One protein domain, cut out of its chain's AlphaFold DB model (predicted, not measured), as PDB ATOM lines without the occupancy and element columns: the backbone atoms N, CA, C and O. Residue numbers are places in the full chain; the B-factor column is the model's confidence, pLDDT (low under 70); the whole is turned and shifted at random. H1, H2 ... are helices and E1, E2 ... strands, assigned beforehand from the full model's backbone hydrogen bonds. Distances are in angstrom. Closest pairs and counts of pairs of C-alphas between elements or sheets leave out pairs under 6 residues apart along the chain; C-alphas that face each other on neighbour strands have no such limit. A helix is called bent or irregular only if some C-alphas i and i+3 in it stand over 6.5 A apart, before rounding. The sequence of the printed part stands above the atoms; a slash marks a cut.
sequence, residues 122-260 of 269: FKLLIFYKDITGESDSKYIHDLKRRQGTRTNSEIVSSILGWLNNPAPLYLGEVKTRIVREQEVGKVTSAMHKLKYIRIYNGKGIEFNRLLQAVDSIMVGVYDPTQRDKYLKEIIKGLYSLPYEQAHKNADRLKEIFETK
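What this domain is: This is residues 122 to 260 of the 269 residues of an uncharacterized protein of Bacillus sp. HY001 (UniProt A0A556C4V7). A small three-stranded sheet stands between helices: H3 covers one face, while H4 and H5 cover the other, and H2 and H6 lie beyond these two, farther from the sheet. H1 packs on H4. The printed part has 139 residues, in the order E1 H1 H2 E2 H3 E3 H4 H5 H6, six named helices and three named strands; the sheet, E2 E1 E3, is antiparallel and the class is mixed. The whole is compact, with a radius of gyration of the C-alphas of 14.2 A, and rounded, spanning 37 by 37 by 29 A.

How they stand to each other: Look first at inner strand E1, residues 122 to 130, between edge strands E2, residues 172 to 180, and E3, residues 197 to 202. Both pairs are antiparallel at 161 degrees: N 125 and O 177 are 2.8 A apart, N 126 and O 200 3.1 A, within hydrogen-bond range. H3, residues 181 to 193, lies over E2 and E1 at a height of 8.7 A over the sheet. E2, H3 and E3 form a split strand-helix-strand unit, with E1 between its strands and a right-handed crossover. On the opposite face find H4, residues 207 to 220, over E1 and E3, and H5, residues 224 to 240, over E2; helices on both faces make three layers. H4 is the hub. Its residues 214 to 218 alone only just touch H5, with 3 pairs of C-alphas within 8 A, the closest Met 218 and Arg 227, 6.6 A. H5, with residues 234 to 239 alone, touches H6, residues 244 to 260, the closest C-alphas being Ile 235 and Ala 250, 5.0 A. H4, H5 and H6 form an up and down bundle, each running against the one before, in two helical hairpins. H2, residues 152 to 164, touches H4 at a shallow tilt of 32 degrees, closest at C-alphas 159 and 215, 5.6 A. H1, residues 138 to 147, touches residues 212 to 216 of H4 alone, closest at C-alphas 147 and 212, 6.0 A, and only grazes the sheet. Every O i to N i+4 pair is within hydrogen-bond range in H1, H2, H4 and H5; H3 has 7 of 9 and H6 12 of 13.

Where its parts are: Find C-alpha 122 at (-34.036, -44.265, 56.441); E1 runs 26.2 A from there, and E2 spans 26.0 A. H5 measures 24.3 A; H6 runs 25.4 A to C-alpha 260 at (-10.387, -59.209, 44.237). H3 is irregular: C-alphas 182 and 185 are 7.0 A apart.

The domain as a whole: The farthest C-alphas, Asn 165 and Gln 182, are 39.8 A apart. The printed part has no cut and no long link. Confidence is under 70 at residues 131 to 142, 144, 166 to 172, 220 to 224 and 260.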
ATOM      1  N   PHE A 122     -35.232 -44.731  57.132       89.50
ATOM      2  CA  PHE A 122     -34.036 -44.265  56.441       89.50
ATOM      3  C   PHE A 122     -33.880 -44.983  55.104       89.50
ATOM      4  O   PHE A 122     -34.028 -46.195  55.013       89.50
ATOM      5  N   LYS A 123     -33.572 -44.241  54.046       92.75
ATOM      6  CA  LYS A 123     -33.268 -44.798  52.729       92.75
ATOM      7  C   LYS A 123     -31.870 -44.390  52.319       92.75
ATOM      8  O   LYS A 123     -31.470 -43.241  52.509       92.75
ATOM      9  N   LEU A 124     -31.158 -45.337  51.722       94.19
ATOM     10  CA  LEU A 124     -29.941 -45.073  50.983       94.19
ATOM     11  C   LEU A 124     -30.329 -44.547  49.601       94.19
ATOM     12  O   LEU A 124     -31.102 -45.166  48.863       94.19
ATOM     13  N   LEU A 125     -29.772 -43.394  49.263       94.00
ATOM     14  CA  LEU A 125     -29.837 -42.788  47.950       94.00
ATOM     15  C   LEU A 125     -28.438 -42.788  47.345       94.00
ATOM     16  O   LEU A 125     -27.473 -42.389  48.002       94.00
ATOM     17  N   ILE A 126     -28.355 -43.197  46.083       91.44
ATOM     18  CA  ILE A 126     -27.117 -43.148  45.310       91.44
ATOM     19  C   ILE A 126     -27.361 -42.288  44.080       91.44
ATOM     20  O   ILE A 126     -28.330 -42.490  43.341       91.44
ATOM     21  N   PHE A 127     -26.479 -41.318  43.891       88.94
ATOM     22  CA  PHE A 127     -26.542 -40.313  42.850       88.94
ATOM     23  C   PHE A 127     -25.277 -40.348  42.006       88.94
ATOM     24  O   PHE A 127     -24.187 -40.484  42.553       88.94
ATOM     25  N   TYR A 128     -25.432 -40.161  40.704       85.31
ATOM     26  CA  TYR A 128     -24.352 -40.105  39.729       85.31
ATOM     27  C   TYR A 128     -24.455 -38.821  38.925       85.31
ATOM     28  O   TYR A 128     -25.550 -38.441  38.517       85.31
ATOM     29  N   LYS A 129     -23.333 -38.154  38.704       82.00
ATOM     30  CA  LYS A 129     -23.236 -36.982  37.847       82.00
ATOM     31  C   LYS A 129     -22.233 -37.269  36.746       82.00
ATOM     32  O   LYS A 129     -21.081 -37.592  37.023       82.00
ATOM     33  N   ASP A 130     -22.705 -37.112  35.522       73.56
ATOM     34  CA  ASP A 130     -21.886 -37.147  34.320       73.56
ATOM     35  C   ASP A 130     -21.093 -35.831  34.179       73.56
ATOM     36  O   ASP A 130     -21.579 -34.764  34.575       73.56
ATOM     37  N   ILE A 131     -19.888 -35.890  33.607       64.75
ATOM     38  CA  ILE A 131     -19.037 -34.722  33.329       64.75
ATOM     39  C   ILE A 131     -19.696 -33.751  32.351       64.75
ATOM     40  O   ILE A 131     -19.492 -32.543  32.458       64.75
ATOM     41  N   THR A 132     -20.521 -34.263  31.435       62.88
ATOM     42  CA  THR A 132     -21.282 -33.453  30.471       62.88
ATOM     43  C   THR A 132     -22.299 -32.533  31.155       62.88
ATOM     44  O   THR A 132     -22.777 -31.573  30.557       62.88
ATOM     45  N   GLY A 133     -22.642 -32.803  32.424       56.97
ATOM     46  CA  GLY A 133     -23.656 -32.056  33.165       56.97
ATOM     47  C   GLY A 133     -25.084 -32.292  32.662       56.97
ATOM     48  O   GLY A 133     -26.012 -31.628  33.142       56.97
ATOM     49  N   GLU A 134     -25.279 -33.230  31.732       59.59
ATOM     50  CA  GLU A 134     -26.595 -33.636  31.256       59.59
ATOM     51  C   GLU A 134     -27.262 -34.546  32.291       59.59
ATOM     52  O   GLU A 134     -26.825 -35.657  32.585       59.59
ATOM     53  N   SER A 135     -28.357 -34.059  32.871       50.91
ATOM     54  CA  SER A 135     -29.166 -34.788  33.854       50.91
ATOM     55  C   SER A 135     -30.125 -35.804  33.220       50.91
ATOM     56  O   SER A 135     -30.896 -36.429  33.942       50.91
ATOM     57  N   ASP A 136     -30.080 -35.955  31.895       52.72
ATOM     58  CA  ASP A 136     -31.031 -36.733  31.094       52.72
ATOM     59  C   ASP A 136     -30.311 -37.713  30.158       52.72
ATOM     60  O   ASP A 136     -30.695 -37.931  29.008       52.72
ATOM     61  N   SER A 137     -29.203 -38.293  30.633       58.38
ATOM     62  CA  SER A 137     -28.406 -39.162  29.779       58.38
ATOM     63  C   SER A 137     -29.196 -40.438  29.457       58.38
ATOM     64  O   SER A 137     -29.402 -41.333  30.284       58.38
ATOM     65  N   LYS A 138     -29.638 -40.527  28.199       65.44
ATOM     66  CA  LYS A 138     -30.173 -41.741  27.563       65.44
ATOM     67  C   LYS A 138     -29.313 -42.968  27.897       65.44
ATOM     68  O   LYS A 138     -29.837 -44.054  28.116       65.44
ATOM     69  N   TYR A 139     -28.009 -42.750  28.052       66.81
ATOM     70  CA  TYR A 139     -27.033 -43.709  28.547       66.81
ATOM     71  C   TYR A 139     -27.411 -44.366  29.888       66.81
ATOM     72  O   TYR A 139     -27.487 -45.591  29.953       66.81
ATOM     73  N   ILE A 140     -27.702 -43.600  30.949       66.75
ATOM     74  CA  ILE A 140     -28.071 -44.176  32.258       66.75
ATOM     75  C   ILE A 140     -29.418 -44.901  32.180       66.75
ATOM     76  O   ILE A 140     -29.616 -45.922  32.844       66.75
ATOM     77  N   HIS A 141     -30.350 -44.404  31.366       69.88
ATOM     78  CA  HIS A 141     -31.634 -45.066  31.155       69.88
ATOM     79  C   HIS A 141     -31.468 -46.421  30.442       69.88
ATOM     80  O   HIS A 141     -32.003 -47.437  30.895       69.88
ATOM     81  N   ASP A 142     -30.673 -46.462  29.374       69.50
ATOM     82  CA  ASP A 142     -30.373 -47.679  28.618       69.50
ATOM     83  C   ASP A 142     -29.562 -48.681  29.452       69.50
ATOM     84  O   ASP A 142     -29.824 -49.886  29.403       69.50
ATOM     85  N   LEU A 143     -28.636 -48.196  30.286       70.19
ATOM     86  CA  LEU A 143     -27.856 -49.018  31.208       70.19
ATOM     87  C   LEU A 143     -28.747 -49.687  32.263       70.19
ATOM     88  O   LEU A 143     -28.700 -50.907  32.428       70.19
ATOM     89  N   LYS A 144     -29.633 -48.917  32.909       69.75
ATOM     90  CA  LYS A 144     -30.614 -49.452  33.868       69.75
ATOM     91  C   LYS A 144     -31.530 -50.489  33.224       69.75
ATOM     92  O   LYS A 144     -31.822 -51.515  33.837       69.75
ATOM     93  N   ARG A 145     -31.961 -50.252  31.980       74.31
ATOM     94  CA  ARG A 145     -32.797 -51.198  31.229       74.31
ATOM     95  C   ARG A 145     -32.063 -52.513  30.958       74.31
ATOM     96  O   ARG A 145     -32.654 -53.570  31.154       74.31
ATOM     97  N   ARG A 146     -30.790 -52.455  30.551       71.56
ATOM     98  CA  ARG A 146     -29.951 -53.646  30.307       71.56
ATOM     99  C   ARG A 146     -29.665 -54.431  31.586       71.56
ATOM    100  O   ARG A 146     -29.644 -55.653  31.558       71.56
ATOM    101  N   GLN A 147     -29.462 -53.747  32.709       71.31
ATOM    102  CA  GLN A 147     -29.202 -54.395  33.998       71.31
ATOM    103  C   GLN A 147     -30.452 -55.028  34.617       71.31
ATOM    104  O   GLN A 147     -30.339 -56.024  35.328       71.31
ATOM    105  N   GLY A 148     -31.638 -54.495  34.314       70.69
ATOM    106  CA  GLY A 148     -32.917 -54.981  34.835       70.69
ATOM    107  C   GLY A 148     -33.231 -56.450  34.525       70.69
ATOM    108  O   GLY A 148     -33.979 -57.072  35.274       70.69
ATOM    109  N   THR A 149     -32.661 -57.009  33.452       76.81
ATOM    110  CA  THR A 149     -32.907 -58.390  32.998       76.81
ATOM    111  C   THR A 149     -31.815 -59.380  33.401       76.81
ATOM    112  O   THR A 149     -31.967 -60.572  33.152       76.81
ATOM    113  N   ARG A 150     -30.710 -58.906  33.993       81.44
ATOM    114  CA  ARG A 150     -29.561 -59.744  34.356       81.44
ATOM    115  C   ARG A 150     -29.800 -60.454  35.685       81.44
ATOM    116  O   ARG A 150     -30.380 -59.899  36.620       81.44
ATOM    117  N   THR A 151     -29.312 -61.682  35.779       86.88
ATOM    118  CA  THR A 151     -29.233 -62.440  37.028       86.88
ATOM    119  C   THR A 151     -28.177 -61.846  37.963       86.88
ATOM    120  O   THR A 151     -27.239 -61.176  37.527       86.88
ATOM    121  N   ASN A 152     -28.281 -62.133  39.266       86.75
ATOM    122  CA  ASN A 152     -27.283 -61.672  40.239       86.75
ATOM    123  C   ASN A 152     -25.867 -62.149  39.880       86.75
ATOM    124  O   ASN A 152     -24.929 -61.378  40.033       86.75
ATOM    125  N   SER A 153     -25.719 -63.385  39.388       86.81
ATOM    126  CA  SER A 153     -24.417 -63.945  38.999       86.81
ATOM    127  C   SER A 153     -23.780 -63.137  37.867       86.81
ATOM    128  O   SER A 153     -22.644 -62.693  37.984       86.81
ATOM    129  N   GLU A 154     -24.545 -62.833  36.814       87.00
ATOM    130  CA  GLU A 154     -24.053 -62.030  35.688       87.00
ATOM    131  C   GLU A 154     -23.647 -60.617  36.114       87.00
ATOM    132  O   GLU A 154     -22.672 -60.077  35.591       87.00
ATOM    133  N   ILE A 155     -24.388 -60.006  37.045       87.44
ATOM    134  CA  ILE A 155     -24.057 -58.680  37.579       87.44
ATOM    135  C   ILE A 155     -22.784 -58.745  38.434       87.44
ATOM    136  O   ILE A 155     -21.919 -57.885  38.300       87.44
ATOM    137  N   VAL A 156     -22.625 -59.771  39.273       88.06
ATOM    138  CA  VAL A 156     -21.407 -59.965  40.076       88.06
ATOM    139  C   VAL A 156     -20.185 -60.168  39.179       88.06
ATOM    140  O   VAL A 156     -19.188 -59.478  39.373       88.06
ATOM    141  N   SER A 157     -20.272 -61.016  38.149       86.31
ATOM    142  CA  SER A 157     -19.181 -61.198  37.180       86.31
ATOM    143  C   SER A 157     -18.819 -59.900  36.452       86.31
ATOM    144  O   SER A 157     -17.645 -59.631  36.218       86.31
ATOM    145  N   SER A 158     -19.815 -59.064  36.134       84.81
ATOM    146  CA  SER A 158     -19.619 -57.715  35.575       84.81
ATOM    147  C   SER A 158     -18.802 -56.837  36.521       84.81
ATOM    148  O   SER A 158     -17.776 -56.290  36.128       84.81
ATOM    149  N   ILE A 159     -19.235 -56.742  37.783       84.69
ATOM    150  CA  ILE A 159     -18.581 -55.939  38.822       84.69
ATOM    151  C   ILE A 159     -17.132 -56.399  39.016       84.69
ATOM    152  O   ILE A 159     -16.232 -55.563  39.015       84.69
ATOM    153  N   LEU A 160     -16.895 -57.710  39.126       84.19
ATOM    154  CA  LEU A 160     -15.547 -58.275  39.240       84.19
ATOM    155  C   LEU A 160     -14.690 -57.952  38.010       84.19
ATOM    156  O   LEU A 160     -13.545 -57.533  38.158       84.19
ATOM    157  N   GLY A 161     -15.249 -58.062  36.802       81.06
ATOM    158  CA  GLY A 161     -14.565 -57.680  35.565       81.06
ATOM    159  C   GLY A 161     -14.112 -56.218  35.569       81.06
ATOM    160  O   GLY A 161     -12.955 -55.932  35.264       81.06
ATOM    161  N   TRP A 162     -14.981 -55.294  35.991       78.75
ATOM    162  CA  TRP A 162     -14.644 -53.869  36.109       78.75
ATOM    163  C   TRP A 162     -13.641 -53.561  37.224       78.75
ATOM    164  O   TRP A 162     -12.878 -52.599  37.114       78.75
ATOM    165  N   LEU A 163     -13.635 -54.345  38.303       76.31
ATOM    166  CA  LEU A 163     -12.657 -54.208  39.384       76.31
ATOM    167  C   LEU A 163     -11.270 -54.732  38.987       76.31
ATOM    168  O   LEU A 163     -10.275 -54.184  39.463       76.31
ATOM    169  N   ASN A 164     -11.217 -55.750  38.125       75.06
ATOM    170  CA  ASN A 164      -9.986 -56.428  37.715       75.06
ATOM    171  C   ASN A 164      -9.356 -55.835  36.447       75.06
ATOM    172  O   ASN A 164      -8.147 -55.930  36.274       75.06
ATOM    173  N   ASN A 165     -10.144 -55.208  35.566       72.56
ATOM    174  CA  ASN A 165      -9.642 -54.598  34.334       72.56
ATOM    175  C   ASN A 165     -10.074 -53.122  34.228       72.56
ATOM    176  O   ASN A 165     -11.109 -52.810  33.625       72.56
ATOM    177  N   PRO A 166      -9.323 -52.189  34.843       63.84
ATOM    178  CA  PRO A 166      -9.622 -50.766  34.772       63.84
ATOM    179  C   PRO A 166      -9.263 -50.213  33.383       63.84
ATOM    180  O   PRO A 166      -8.190 -49.655  33.173       63.84
ATOM    181  N   ALA A 167     -10.163 -50.366  32.411       56.66
ATOM    182  CA  ALA A 167     -10.009 -49.741  31.100       56.66
ATOM    183  C   ALA A 167     -10.191 -48.202  31.175       56.66
ATOM    184  O   ALA A 167     -11.027 -47.727  31.954       56.66
ATOM    185  N   PRO A 168      -9.465 -47.419  30.348       49.72
ATOM    186  CA  PRO A 168      -9.543 -45.961  30.290       49.72
ATOM    187  C   PRO A 168     -10.869 -45.442  29.715       49.72
ATOM    188  O   PRO A 168     -10.973 -45.252  28.507       49.72
ATOM    189  N   LEU A 169     -11.894 -45.198  30.547       55.03
ATOM    190  CA  LEU A 169     -13.173 -44.604  30.116       55.03
ATOM    191  C   LEU A 169     -13.763 -43.614  31.142       55.03
ATOM    192  O   LEU A 169     -13.854 -43.939  32.313       55.03
ATOM    193  N   TYR A 170     -14.178 -42.444  30.629       61.78
ATOM    194  CA  TYR A 170     -14.785 -41.211  31.187       61.78
ATOM    195  C   TYR A 170     -15.122 -41.064  32.695       61.78
ATOM    196  O   TYR A 170     -15.759 -41.899  33.327       61.78
ATOM    197  N   LEU A 171     -14.754 -39.897  33.247       57.81
ATOM    198  CA  LEU A 171     -14.909 -39.466  34.646       57.81
ATOM    199  C   LEU A 171     -16.363 -39.071  34.999       57.81
ATOM    200  O   LEU A 171     -16.882 -38.090  34.475       57.81
ATOM    201  N   GLY A 172     -16.987 -39.768  35.952       69.19
ATOM    202  CA  GLY A 172     -18.253 -39.372  36.584       69.19
ATOM    203  C   GLY A 172     -18.135 -39.301  38.113       69.19
ATOM    204  O   GLY A 172     -17.321 -40.000  38.716       69.19
ATOM    205  N   GLU A 173     -18.942 -38.455  38.757       79.31
ATOM    206  CA  GLU A 173     -18.958 -38.295  40.218       79.31
ATOM    207  C   GLU A 173     -20.114 -39.058  40.861       79.31
ATOM    208  O   GLU A 173     -21.252 -39.007  40.389       79.31
ATOM    209  N   VAL A 174     -19.863 -39.672  42.019       84.06
ATOM    210  CA  VAL A 174     -20.897 -40.370  42.789       84.06
ATOM    211  C   VAL A 174     -21.070 -39.756  44.165       84.06
ATOM    212  O   VAL A 174     -20.109 -39.384  44.834       84.06
ATOM    213  N   LYS A 175     -22.328 -39.658  44.602       88.19
ATOM    214  CA  LYS A 175     -22.684 -39.236  45.956       88.19
ATOM    215  C   LYS A 175     -23.669 -40.203  46.584       88.19
ATOM    216  O   LYS A 175     -24.724 -40.502  46.021       88.19
ATOM    217  N   THR A 176     -23.346 -40.621  47.799       90.56
ATOM    218  CA  THR A 176     -24.217 -41.417  48.658       90.56
ATOM    219  C   THR A 176     -24.846 -40.526  49.733       90.56
ATOM    220  O   THR A 176     -24.236 -39.579  50.253       90.56
ATOM    221  N   ARG A 177     -26.124 -40.767  50.029       91.69
ATOM    222  CA  ARG A 177     -26.867 -40.062  51.080       91.69
ATOM    223  C   ARG A 177     -27.792 -41.029  51.796       91.69
ATOM    224  O   ARG A 177     -28.457 -41.833  51.153       91.69
ATOM    225  N   ILE A 178     -27.877 -40.894  53.111       92.56
ATOM    226  CA  ILE A 178     -28.885 -41.569  53.923       92.56
ATOM    227  C   ILE A 178     -29.814 -40.504  54.453       92.56
ATOM    228  O   ILE A 178     -29.376 -39.540  55.075       92.56
ATOM    229  N   VAL A 179     -31.090 -40.658  54.139       91.88
ATOM    230  CA  VAL A 179     -32.108 -39.650  54.432       91.88
ATOM    231  C   VAL A 179     -33.354 -40.328  54.952       91.88
ATOM    232  O   VAL A 179     -33.583 -41.507  54.674       91.88
ATOM    233  N   ARG A 180     -34.189 -39.592  55.680       89.69
ATOM    234  CA  ARG A 180     -35.520 -40.098  56.029       89.69
ATOM    235  C   ARG A 180     -36.385 -40.164  54.771       89.69
ATOM    236  O   ARG A 180     -36.246 -39.349  53.864       89.69
ATOM    237  N   GLU A 181     -37.323 -41.100  54.725       89.25
ATOM    238  CA  GLU A 181     -38.204 -41.343  53.577       89.25
ATOM    239  C   GLU A 181     -38.963 -40.081  53.148       89.25
ATOM    240  O   GLU A 181     -39.088 -39.808  51.957       89.25
ATOM    241  N   GLN A 182     -39.377 -39.268  54.121       87.06
ATOM    242  CA  GLN A 182     -40.058 -37.990  53.905       87.06
ATOM    243  C   GLN A 182     -39.166 -36.939  53.217       87.06
ATOM    244  O   GLN A 182     -39.658 -36.061  52.514       87.06
ATOM    245  N   GLU A 183     -37.844 -37.035  53.372       89.12
ATOM    246  CA  GLU A 183     -36.872 -36.083  52.823       89.12
ATOM    247  C   GLU A 183     -36.372 -36.482  51.428       89.12
ATOM    248  O   GLU A 183     -35.729 -35.678  50.749       89.12
ATOM    249  N   VAL A 184     -36.685 -37.699  50.964       91.88
ATOM    250  CA  VAL A 184     -36.205 -38.236  49.678       91.88
ATOM    251  C   VAL A 184     -36.552 -37.311  48.519       91.88
ATOM    252  O   VAL A 184     -35.702 -37.083  47.656       91.88
ATOM    253  N   GLY A 185     -37.768 -36.757  48.500       90.31
ATOM    254  CA  GLY A 185     -38.201 -35.810  47.470       90.31
ATOM    255  C   GLY A 185     -37.311 -34.570  47.445       90.31
ATOM    256  O   GLY A 185     -36.682 -34.281  46.428       90.31
ATOM    257  N   LYS A 186     -37.163 -33.907  48.599       92.81
ATOM    258  CA  LYS A 186     -36.341 -32.698  48.764       92.81
ATOM    259  C   LYS A 186     -34.885 -32.930  48.356       92.81
ATOM    260  O   LYS A 186     -34.326 -32.128  47.608       92.81
ATOM    261  N   VAL A 187     -34.275 -34.024  48.817       92.44
ATOM    262  CA  VAL A 187     -32.875 -34.345  48.493       92.44
ATOM    263  C   VAL A 187     -32.716 -34.704  47.021       92.44
ATOM    264  O   VAL A 187     -31.778 -34.229  46.389       92.44
ATOM    265  N   THR A 188     -33.648 -35.466  46.441       91.31
ATOM    266  CA  THR A 188     -33.614 -35.786  45.003       91.31
ATOM    267  C   THR A 188     -33.687 -34.509  44.164       91.31
ATOM    268  O   THR A 188     -32.872 -34.334  43.263       91.31
ATOM    269  N   SER A 189     -34.590 -33.580  44.489       90.94
ATOM    270  CA  SER A 189     -34.699 -32.297  43.783       90.94
ATOM    271  C   SER A 189     -33.445 -31.431  43.932       90.94
ATOM    272  O   SER A 189     -33.005 -30.824  42.957       90.94
ATOM    273  N   ALA A 190     -32.843 -31.376  45.125       91.62
ATOM    274  CA  ALA A 190     -31.601 -30.636  45.349       91.62
ATOM    275  C   ALA A 190     -30.432 -31.224  44.542       91.62
ATOM    276  O   ALA A 190     -29.691 -30.488  43.895       91.62
ATOM    277  N   MET A 191     -30.305 -32.551  44.520       91.00
ATOM    278  CA  MET A 191     -29.274 -33.254  43.755       91.00
ATOM    279  C   MET A 191     -29.461 -33.086  42.243       91.00
ATOM    280  O   MET A 191     -28.487 -32.845  41.533       91.00
ATOM    281  N   HIS A 192     -30.705 -33.109  41.760       87.38
ATOM    282  CA  HIS A 192     -31.017 -32.854  40.354       87.38
ATOM    283  C   HIS A 192     -30.595 -31.444  39.908       87.38
ATOM    284  O   HIS A 192     -30.008 -31.281  38.841       87.38
ATOM    285  N   LYS A 193     -30.805 -30.416  40.748       88.38
ATOM    286  CA  LYS A 193     -30.310 -29.047  40.479       88.38
ATOM    287  C   LYS A 193     -28.784 -28.990  40.350       88.38
ATOM    288  O   LYS A 193     -28.269 -28.203  39.567       88.38
ATOM    289  N   LEU A 194     -28.075 -29.857  41.073       88.00
ATOM    290  CA  LEU A 194     -26.619 -30.016  40.992       88.00
ATOM    291  C   LEU A 194     -26.168 -30.929  39.833       88.00
ATOM    292  O   LEU A 194     -24.983 -31.263  39.757       88.00
ATOM    293  N   LYS A 195     -27.094 -31.305  38.939       86.44
ATOM    294  CA  LYS A 195     -26.902 -32.192  37.780       86.44
ATOM    295  C   LYS A 195     -26.587 -33.649  38.128       86.44
ATOM    296  O   LYS A 195     -26.006 -34.363  37.322       86.44
ATOM    297  N   TYR A 196     -26.992 -34.111  39.311       86.69
ATOM    298  CA  TYR A 196     -26.934 -35.533  39.644       86.69
ATOM    299  C   TYR A 196     -28.233 -36.255  39.278       86.69
ATOM    300  O   TYR A 196     -29.336 -35.814  39.607       86.69
ATOM    301  N   ILE A 197     -28.078 -37.441  38.708       85.25
ATOM    302  CA  ILE A 197     -29.122 -38.408  38.397       85.25
ATOM    303  C   ILE A 197     -29.181 -39.443  39.518       85.25
ATOM    304  O   ILE A 197     -28.166 -39.973  39.970       85.25
ATOM    305  N   ARG A 198     -30.387 -39.770  39.981       89.38
ATOM    306  CA  ARG A 198     -30.580 -40.808  40.997       89.38
ATOM    307  C   ARG A 198     -30.468 -42.197  40.369       89.38
ATOM    308  O   ARG A 198     -31.259 -42.551  39.493       89.38
ATOM    309  N   ILE A 199     -29.537 -43.010  40.856       86.94
ATOM    310  CA  ILE A 199     -29.352 -44.403  40.423       86.94
ATOM    311  C   ILE A 199     -30.068 -45.368  41.363       86.94
ATOM    312  O   ILE A 199     -30.734 -46.282  40.887       86.94
ATOM    313  N   TYR A 200     -30.020 -45.118  42.673       91.00
ATOM    314  CA  TYR A 200     -30.636 -45.986  43.675       91.00
ATOM    315  C   TYR A 200     -31.494 -45.200  44.662       91.00
ATOM    316  O   TYR A 200     -31.158 -44.078  45.053       91.00
ATOM    317  N   ASN A 201     -32.599 -45.816  45.073       93.00
ATOM    318  CA  ASN A 201     -33.447 -45.372  46.171       93.00
ATOM    319  C   ASN A 201     -34.032 -46.602  46.856       93.00
ATOM    320  O   ASN A 201     -34.903 -47.264  46.293       93.00
ATOM    321  N   GLY A 202     -33.574 -46.902  48.066       92.00
ATOM    322  CA  GLY A 202     -34.079 -48.063  48.777       92.00
ATOM    323  C   GLY A 202     -33.546 -48.197  50.190       92.00
ATOM    324  O   GLY A 202     -32.652 -47.478  50.624       92.00
ATOM    325  N   LYS A 203     -34.112 -49.165  50.907       92.12
ATOM    326  CA  LYS A 203     -33.706 -49.542  52.265       92.12
ATOM    327  C   LYS A 203     -32.440 -50.417  52.299       92.12
ATOM    328  O   LYS A 203     -32.075 -50.900  53.357       92.12
ATOM    329  N   GLY A 204     -31.814 -50.719  51.157       90.12
ATOM    330  CA  GLY A 204     -30.679 -51.651  51.103       90.12
ATOM    331  C   GLY A 204     -31.047 -53.129  51.293       90.12
ATOM    332  O   GLY A 204     -30.154 -53.964  51.336       90.12
ATOM    333  N   ILE A 205     -32.338 -53.468  51.391       90.50
ATOM    334  CA  ILE A 205     -32.839 -54.828  51.673       90.50
ATOM    335  C   ILE A 205     -32.839 -55.708  50.408       90.50
ATOM    336  O   ILE A 205     -32.506 -56.891  50.461       90.50
ATOM    337  N   GLU A 206     -33.177 -55.133  49.252       90.75
ATOM    338  CA  GLU A 206     -33.239 -55.848  47.973       90.75
ATOM    339  C   GLU A 206     -31.855 -55.918  47.313       90.75
ATOM    340  O   GLU A 206     -31.412 -54.965  46.666       90.75
ATOM    341  N   PHE A 207     -31.183 -57.062  47.460       90.94
ATOM    342  CA  PHE A 207     -29.801 -57.235  47.006       90.94
ATOM    343  C   PHE A 207     -29.625 -57.050  45.492       90.94
ATOM    344  O   PHE A 207     -28.685 -56.390  45.073       90.94
ATOM    345  N   ASN A 208     -30.554 -57.550  44.665       89.81
ATOM    346  CA  ASN A 208     -30.465 -57.400  43.207       89.81
ATOM    347  C   ASN A 208     -30.476 -55.915  42.789       89.81
ATOM    348  O   ASN A 208     -29.573 -55.455  42.098       89.81
ATOM    349  N   ARG A 209     -31.425 -55.115  43.298       89.50
ATOM    350  CA  ARG A 209     -31.473 -53.671  42.994       89.50
ATOM    351  C   ARG A 209     -30.215 -52.929  43.443       89.50
ATOM    352  O   ARG A 209     -29.806 -51.964  42.802       89.50
ATOM    353  N   LEU A 210     -29.632 -53.352  44.563       91.38
ATOM    354  CA  LEU A 210     -28.376 -52.807  45.059       91.38
ATOM    355  C   LEU A 210     -27.212 -53.172  44.124       91.38
ATOM    356  O   LEU A 210     -26.462 -52.281  43.740       91.38
ATOM    357  N   LEU A 211     -27.108 -54.434  43.694       91.12
ATOM    358  CA  LEU A 211     -26.110 -54.887  42.720       91.12
ATOM    359  C   LEU A 211     -26.226 -54.144  41.386       91.12
ATOM    360  O   LEU A 211     -25.217 -53.690  40.865       91.12
ATOM    361  N   GLN A 212     -27.440 -53.954  40.863       88.56
ATOM    362  CA  GLN A 212     -27.672 -53.175  39.642       88.56
ATOM    363  C   GLN A 212     -27.154 -51.736  39.788       88.56
ATOM    364  O   GLN A 212     -26.480 -51.220  38.901       88.56
ATOM    365  N   ALA A 213     -27.407 -51.090  40.930       88.62
ATOM    366  CA  ALA A 213     -26.895 -49.747  41.188       88.62
ATOM    367  C   ALA A 213     -25.364 -49.702  41.318       88.62
ATOM    368  O   ALA A 213     -24.739 -48.748  40.855       88.62
ATOM    369  N   VAL A 214     -24.761 -50.723  41.934       89.06
ATOM    370  CA  VAL A 214     -23.303 -50.873  42.012       89.06
ATOM    371  C   VAL A 214     -22.712 -51.059  40.615       89.06
ATOM    372  O   VAL A 214     -21.833 -50.288  40.250       89.06
ATOM    373  N   ASP A 215     -23.226 -51.991  39.813       86.25
ATOM    374  CA  ASP A 215     -22.771 -52.248  38.438       86.25
ATOM    375  C   ASP A 215     -22.935 -51.007  37.553       86.25
ATOM    376  O   ASP A 215     -22.011 -50.635  36.840       86.25
ATOM    377  N   SER A 216     -24.061 -50.285  37.660       81.81
ATOM    378  CA  SER A 216     -24.273 -49.002  36.964       81.81
ATOM    379  C   SER A 216     -23.139 -48.008  37.223       81.81
ATOM    380  O   SER A 216     -22.720 -47.281  36.327       81.81
ATOM    381  N   ILE A 217     -22.646 -47.973  38.459       81.44
ATOM    382  CA  ILE A 217     -21.580 -47.064  38.866       81.44
ATOM    383  C   ILE A 217     -20.200 -47.612  38.522       81.44
ATOM    384  O   ILE A 217     -19.344 -46.831  38.128       81.44
ATOM    385  N   MET A 218     -19.986 -48.925  38.588       79.81
ATOM    386  CA  MET A 218     -18.739 -49.544  38.126       79.81
ATOM    387  C   MET A 218     -18.500 -49.296  36.638       79.81
ATOM    388  O   MET A 218     -17.377 -48.995  36.245       79.81
ATOM    389  N   VAL A 219     -19.567 -49.350  35.838       75.94
ATOM    390  CA  VAL A 219     -19.532 -49.020  34.410       75.94
ATOM    391  C   VAL A 219     -19.298 -47.515  34.188       75.94
ATOM    392  O   VAL A 219     -18.600 -47.144  33.250       75.94
ATOM    393  N   GLY A 220     -19.881 -46.649  35.028       69.50
ATOM    394  CA  GLY A 220     -19.875 -45.191  34.831       69.50
ATOM    395  C   GLY A 220     -18.768 -44.394  35.541       69.50
ATOM    396  O   GLY A 220     -18.571 -43.228  35.219       69.50
ATOM    397  N   VAL A 221     -18.063 -44.958  36.526       67.56
ATOM    398  CA  VAL A 221     -17.002 -44.266  37.285       67.56
ATOM    399  C   VAL A 221     -15.646 -44.789  36.860       67.56
ATOM    400  O   VAL A 221     -15.390 -45.984  36.956       67.56
ATOM    401  N   TYR A 222     -14.770 -43.890  36.420       65.69
ATOM    402  CA  TYR A 222     -13.478 -44.234  35.838       65.69
ATOM    403  C   TYR A 222     -12.399 -44.625  36.850       65.69
ATOM    404  O   TYR A 222     -11.754 -45.662  36.722       65.69
ATOM    405  N   ASP A 223     -12.178 -43.759  37.839       67.00
ATOM    406  CA  ASP A 223     -10.994 -43.811  38.690       67.00
ATOM    407  C   ASP A 223     -11.074 -45.027  39.633       67.00
ATOM    408  O   ASP A 223     -12.001 -45.096  40.451       67.00
ATOM    409  N   PRO A 224     -10.123 -45.983  39.556       68.88
ATOM    410  CA  PRO A 224     -10.094 -47.149  40.437       68.88
ATOM    411  C   PRO A 224     -10.138 -46.773  41.923       68.88
ATOM    412  O   PRO A 224     -10.805 -47.441  42.714       68.88
ATOM    413  N   THR A 225      -9.506 -45.659  42.303       72.38
ATOM    414  CA  THR A 225      -9.538 -45.162  43.683       72.38
ATOM    415  C   THR A 225     -10.921 -44.629  44.065       72.38
ATOM    416  O   THR A 225     -11.364 -44.827  45.199       72.38
ATOM    417  N   GLN A 226     -11.660 -44.033  43.121       74.19
ATOM    418  CA  GLN A 226     -13.049 -43.606  43.331       74.19
ATOM    419  C   GLN A 226     -14.019 -44.791  43.354       74.19
ATOM    420  O   GLN A 226     -14.974 -44.749  44.128       74.19
ATOM    421  N   ARG A 227     -13.778 -45.861  42.580       76.88
ATOM    422  CA  ARG A 227     -14.562 -47.113  42.647       76.88
ATOM    423  C   ARG A 227     -14.436 -47.768  44.019       76.88
ATOM    424  O   ARG A 227     -15.448 -48.064  44.656       76.88
ATOM    425  N   ASP A 228     -13.205 -47.914  44.506       78.38
ATOM    426  CA  ASP A 228     -12.925 -48.476  45.828       78.38
ATOM    427  C   ASP A 228     -13.512 -47.590  46.942       78.38
ATOM    428  O   ASP A 228     -14.110 -48.087  47.901       78.38
ATOM    429  N   LYS A 229     -13.392 -46.261  46.812       82.50
ATOM    430  CA  LYS A 229     -14.011 -45.302  47.737       82.50
ATOM    431  C   LYS A 229     -15.535 -45.419  47.735       82.50
ATOM    432  O   LYS A 229     -16.138 -45.466  48.804       82.50
ATOM    433  N   TYR A 230     -16.153 -45.506  46.561       84.25
ATOM    434  CA  TYR A 230     -17.598 -45.643  46.412       84.25
ATOM    435  C   TYR A 230     -18.118 -46.928  47.060       84.25
ATOM    436  O   TYR A 230     -19.073 -46.875  47.833       84.25
ATOM    437  N   LEU A 231     -17.473 -48.070  46.811       85.81
ATOM    438  CA  LEU A 231     -17.860 -49.335  47.436       85.81
ATOM    439  C   LEU A 231     -17.775 -49.256  48.959       85.81
ATOM    440  O   LEU A 231     -18.726 -49.633  49.646       85.81
ATOM    441  N   LYS A 232     -16.692 -48.679  49.492       88.56
ATOM    442  CA  LYS A 232     -16.552 -48.425  50.934       88.56
ATOM    443  C   LYS A 232     -17.671 -47.527  51.468       88.56
ATOM    444  O   LYS A 232     -18.208 -47.804  52.539       88.56
ATOM    445  N   GLU A 233     -18.047 -46.476  50.739       89.44
ATOM    446  CA  GLU A 233     -19.141 -45.579  51.123       89.44
ATOM    447  C   GLU A 233     -20.510 -46.271  51.117       89.44
ATOM    448  O   GLU A 233     -21.285 -46.066  52.050       89.44
ATOM    449  N   ILE A 234     -20.809 -47.117  50.127       91.12
ATOM    450  CA  ILE A 234     -22.052 -47.904  50.108       91.12
ATOM    451  C   ILE A 234     -22.087 -48.873  51.278       91.12
ATOM    452  O   ILE A 234     -23.087 -48.911  51.986       91.12
ATOM    453  N   ILE A 235     -21.021 -49.653  51.477       93.12
ATOM    454  CA  ILE A 235     -20.940 -50.660  52.540       93.12
ATOM    455  C   ILE A 235     -21.138 -49.978  53.897       93.12
ATOM    456  O   ILE A 235     -22.009 -50.371  54.673       93.12
ATOM    457  N   LYS A 236     -20.416 -48.877  54.147       93.50
ATOM    458  CA  LYS A 236     -20.602 -48.051  55.347       93.50
ATOM    459  C   LYS A 236     -22.035 -47.528  55.458       93.50
ATOM    460  O   LYS A 236     -22.619 -47.553  56.541       93.50
ATOM    461  N   GLY A 237     -22.606 -47.073  54.347       91.56
ATOM    462  CA  GLY A 237     -23.976 -46.590  54.290       91.56
ATOM    463  C   GLY A 237     -24.993 -47.667  54.674       91.56
ATOM    464  O   GLY A 237     -25.869 -47.420  55.499       91.56
ATOM    465  N   LEU A 238     -24.838 -48.881  54.153       93.75
ATOM    466  CA  LEU A 238     -25.698 -50.019  54.464       93.75
ATOM    467  C   LEU A 238     -25.616 -50.415  55.941       93.75
ATOM    468  O   LEU A 238     -26.663 -50.605  56.550       93.75
ATOM    469  N   TYR A 239     -24.423 -50.448  56.546       93.38
ATOM    470  CA  TYR A 239     -24.286 -50.702  57.990       93.38
ATOM    471  C   TYR A 239     -24.914 -49.613  58.862       93.38
ATOM    472  O   TYR A 239     -25.394 -49.889  59.957       93.38
ATOM    473  N   SER A 240     -24.942 -48.368  58.388       90.19
ATOM    474  CA  SER A 240     -25.602 -47.284  59.121       90.19
ATOM    475  C   SER A 240     -27.127 -47.272  58.974       90.19
ATOM    476  O   SER A 240     -27.803 -46.511  59.668       90.19
ATOM    477  N   LEU A 241     -27.693 -48.110  58.097       90.75
ATOM    478  CA  LEU A 241     -29.136 -48.295  58.028       90.75
ATOM    479  C   LEU A 241     -29.627 -49.155  59.204       90.75
ATOM    480  O   LEU A 241     -28.927 -50.044  59.673       90.75
ATOM    481  N   PRO A 242     -30.867 -48.950  59.656       87.12
ATOM    482  CA  PRO A 242     -31.478 -49.676  60.774       87.12
ATOM    483  C   PRO A 242     -31.913 -51.115  60.430       87.12
ATOM    484  O   PRO A 242     -32.620 -51.737  61.219       87.12
ATOM    485  N   TYR A 243     -31.600 -51.615  59.231       87.62
ATOM    486  CA  TYR A 243     -32.169 -52.852  58.697       87.62
ATOM    487  C   TYR A 243     -31.129 -53.968  58.693       87.62
ATOM    488  O   TYR A 243     -30.139 -53.890  57.971       87.62
ATOM    489  N   GLU A 244     -31.404 -55.054  59.414       88.81
ATOM    490  CA  GLU A 244     -30.505 -56.214  59.499       88.81
ATOM    491  C   GLU A 244     -30.184 -56.800  58.112       88.81
ATOM    492  O   GLU A 244     -29.041 -57.131  57.808       88.81
ATOM    493  N   GLN A 245     -31.175 -56.868  57.218       90.06
ATOM    494  CA  GLN A 245     -30.948 -57.359  55.857       90.06
ATOM    495  C   GLN A 245     -30.032 -56.433  55.039       90.06
ATOM    496  O   GLN A 245     -29.317 -56.914  54.162       90.06
ATOM    497  N   ALA A 246     -30.016 -55.125  55.324       91.81
ATOM    498  CA  ALA A 246     -29.065 -54.211  54.695       91.81
ATOM    499  C   ALA A 246     -27.631 -54.498  55.163       91.81
ATOM    500  O   ALA A 246     -26.721 -54.446  54.342       91.81
ATOM    501  N   HIS A 247     -27.436 -54.876  56.433       94.00
ATOM    502  CA  HIS A 247     -26.126 -55.280  56.968       94.00
ATOM    503  C   HIS A 247     -25.643 -56.571  56.314       94.00
ATOM    504  O   HIS A 247     -24.548 -56.594  55.768       94.00
ATOM    505  N   LYS A 248     -26.508 -57.591  56.224       94.38
ATOM    506  CA  LYS A 248     -26.202 -58.844  55.505       94.38
ATOM    507  C   LYS A 248     -25.836 -58.602  54.041       94.38
ATOM    508  O   LYS A 248     -24.966 -59.264  53.484       94.38
ATOM    509  N   ASN A 249     -26.510 -57.656  53.390       94.69
ATOM    510  CA  ASN A 249     -26.186 -57.270  52.019       94.69
ATOM    511  C   ASN A 249     -24.867 -56.482  51.931       94.69
ATOM    512  O   ASN A 249     -24.181 -56.588  50.917       94.69
ATOM    513  N   ALA A 250     -24.504 -55.720  52.967       94.81
ATOM    514  CA  ALA A 250     -23.202 -55.067  53.077       94.81
ATOM    515  C   ALA A 250     -22.076 -56.100  53.206       94.81
ATOM    516  O   ALA A 250     -21.090 -55.986  52.482       94.81
ATOM    517  N   ASP A 251     -22.265 -57.131  54.038       94.88
ATOM    518  CA  ASP A 251     -21.326 -58.252  54.179       94.88
ATOM    519  C   ASP A 251     -21.118 -58.955  52.833       94.88
ATOM    520  O   ASP A 251     -19.992 -59.101  52.374       94.88
ATOM    521  N   ARG A 252     -22.205 -59.276  52.124       92.81
ATOM    522  CA  ARG A 252     -22.136 -59.884  50.785       92.81
ATOM    523  C   ARG A 252     -21.420 -59.018  49.749       92.81
ATOM    524  O   ARG A 252     -20.667 -59.532  48.931       92.81
ATOM    525  N   LEU A 253     -21.673 -57.706  49.739       90.19
ATOM    526  CA  LEU A 253     -20.947 -56.786  48.854       90.19
ATOM    527  C   LEU A 253     -19.462 -56.721  49.209       90.19
ATOM    528  O   LEU A 253     -18.627 -56.627  48.312       90.19
ATOM    529  N   LYS A 254     -19.147 -56.754  50.505       91.00
ATOM    530  CA  LYS A 254     -17.779 -56.769  51.005       91.00
ATOM    531  C   LYS A 254     -17.055 -58.046  50.576       91.00
ATOM    532  O   LYS A 254     -15.954 -57.928  50.058       91.00
ATOM    533  N   GLU A 255     -17.690 -59.212  50.690       90.19
ATOM    534  CA  GLU A 255     -17.154 -60.491  50.199       90.19
ATOM    535  C   GLU A 255     -16.805 -60.411  48.708       90.19
ATOM    536  O   GLU A 255     -15.659 -60.648  48.347       90.19
ATOM    537  N   ILE A 256     -17.746 -59.973  47.856       84.56
ATOM    538  CA  ILE A 256     -17.513 -59.800  46.406       84.56
ATOM    539  C   ILE A 256     -16.316 -58.877  46.140       84.56
ATOM    540  O   ILE A 256     -15.523 -59.118  45.232       84.56
ATOM    541  N   PHE A 257     -16.188 -57.800  46.915       78.62
ATOM    542  CA  PHE A 257     -15.083 -56.859  46.772       78.62
ATOM    543  C   PHE A 257     -13.741 -57.435  47.246       78.62
ATOM    544  O   PHE A 257     -12.703 -57.122  46.668       78.62
ATOM    545  N   GLU A 258     -13.742 -58.264  48.287       80.12
ATOM    546  CA  GLU A 258     -12.540 -58.885  48.850       80.12
ATOM    547  C   GLU A 258     -12.040 -60.071  48.012       80.12
ATOM    548  O   GLU A 258     -10.828 -60.285  47.958       80.12
ATOM    549  N   THR A 259     -12.915 -60.741  47.244       70.69
ATOM    550  CA  THR A 259     -12.545 -61.759  46.233       70.69
ATOM    551  C   THR A 259     -11.539 -61.231  45.194       70.69
ATOM    552  O   THR A 259     -10.789 -62.004  44.607       70.69
ATOM    553  N   LYS A 260     -11.423 -59.903  45.033       58.06
ATOM    554  CA  LYS A 260     -10.387 -59.209  44.237       58.06
ATOM    555  C   LYS A 260      -8.943 -59.630  44.580       58.06
ATOM    556  O   LYS A 260      -8.046 -59.357  43.789       58.06
TER     557      LYS A 260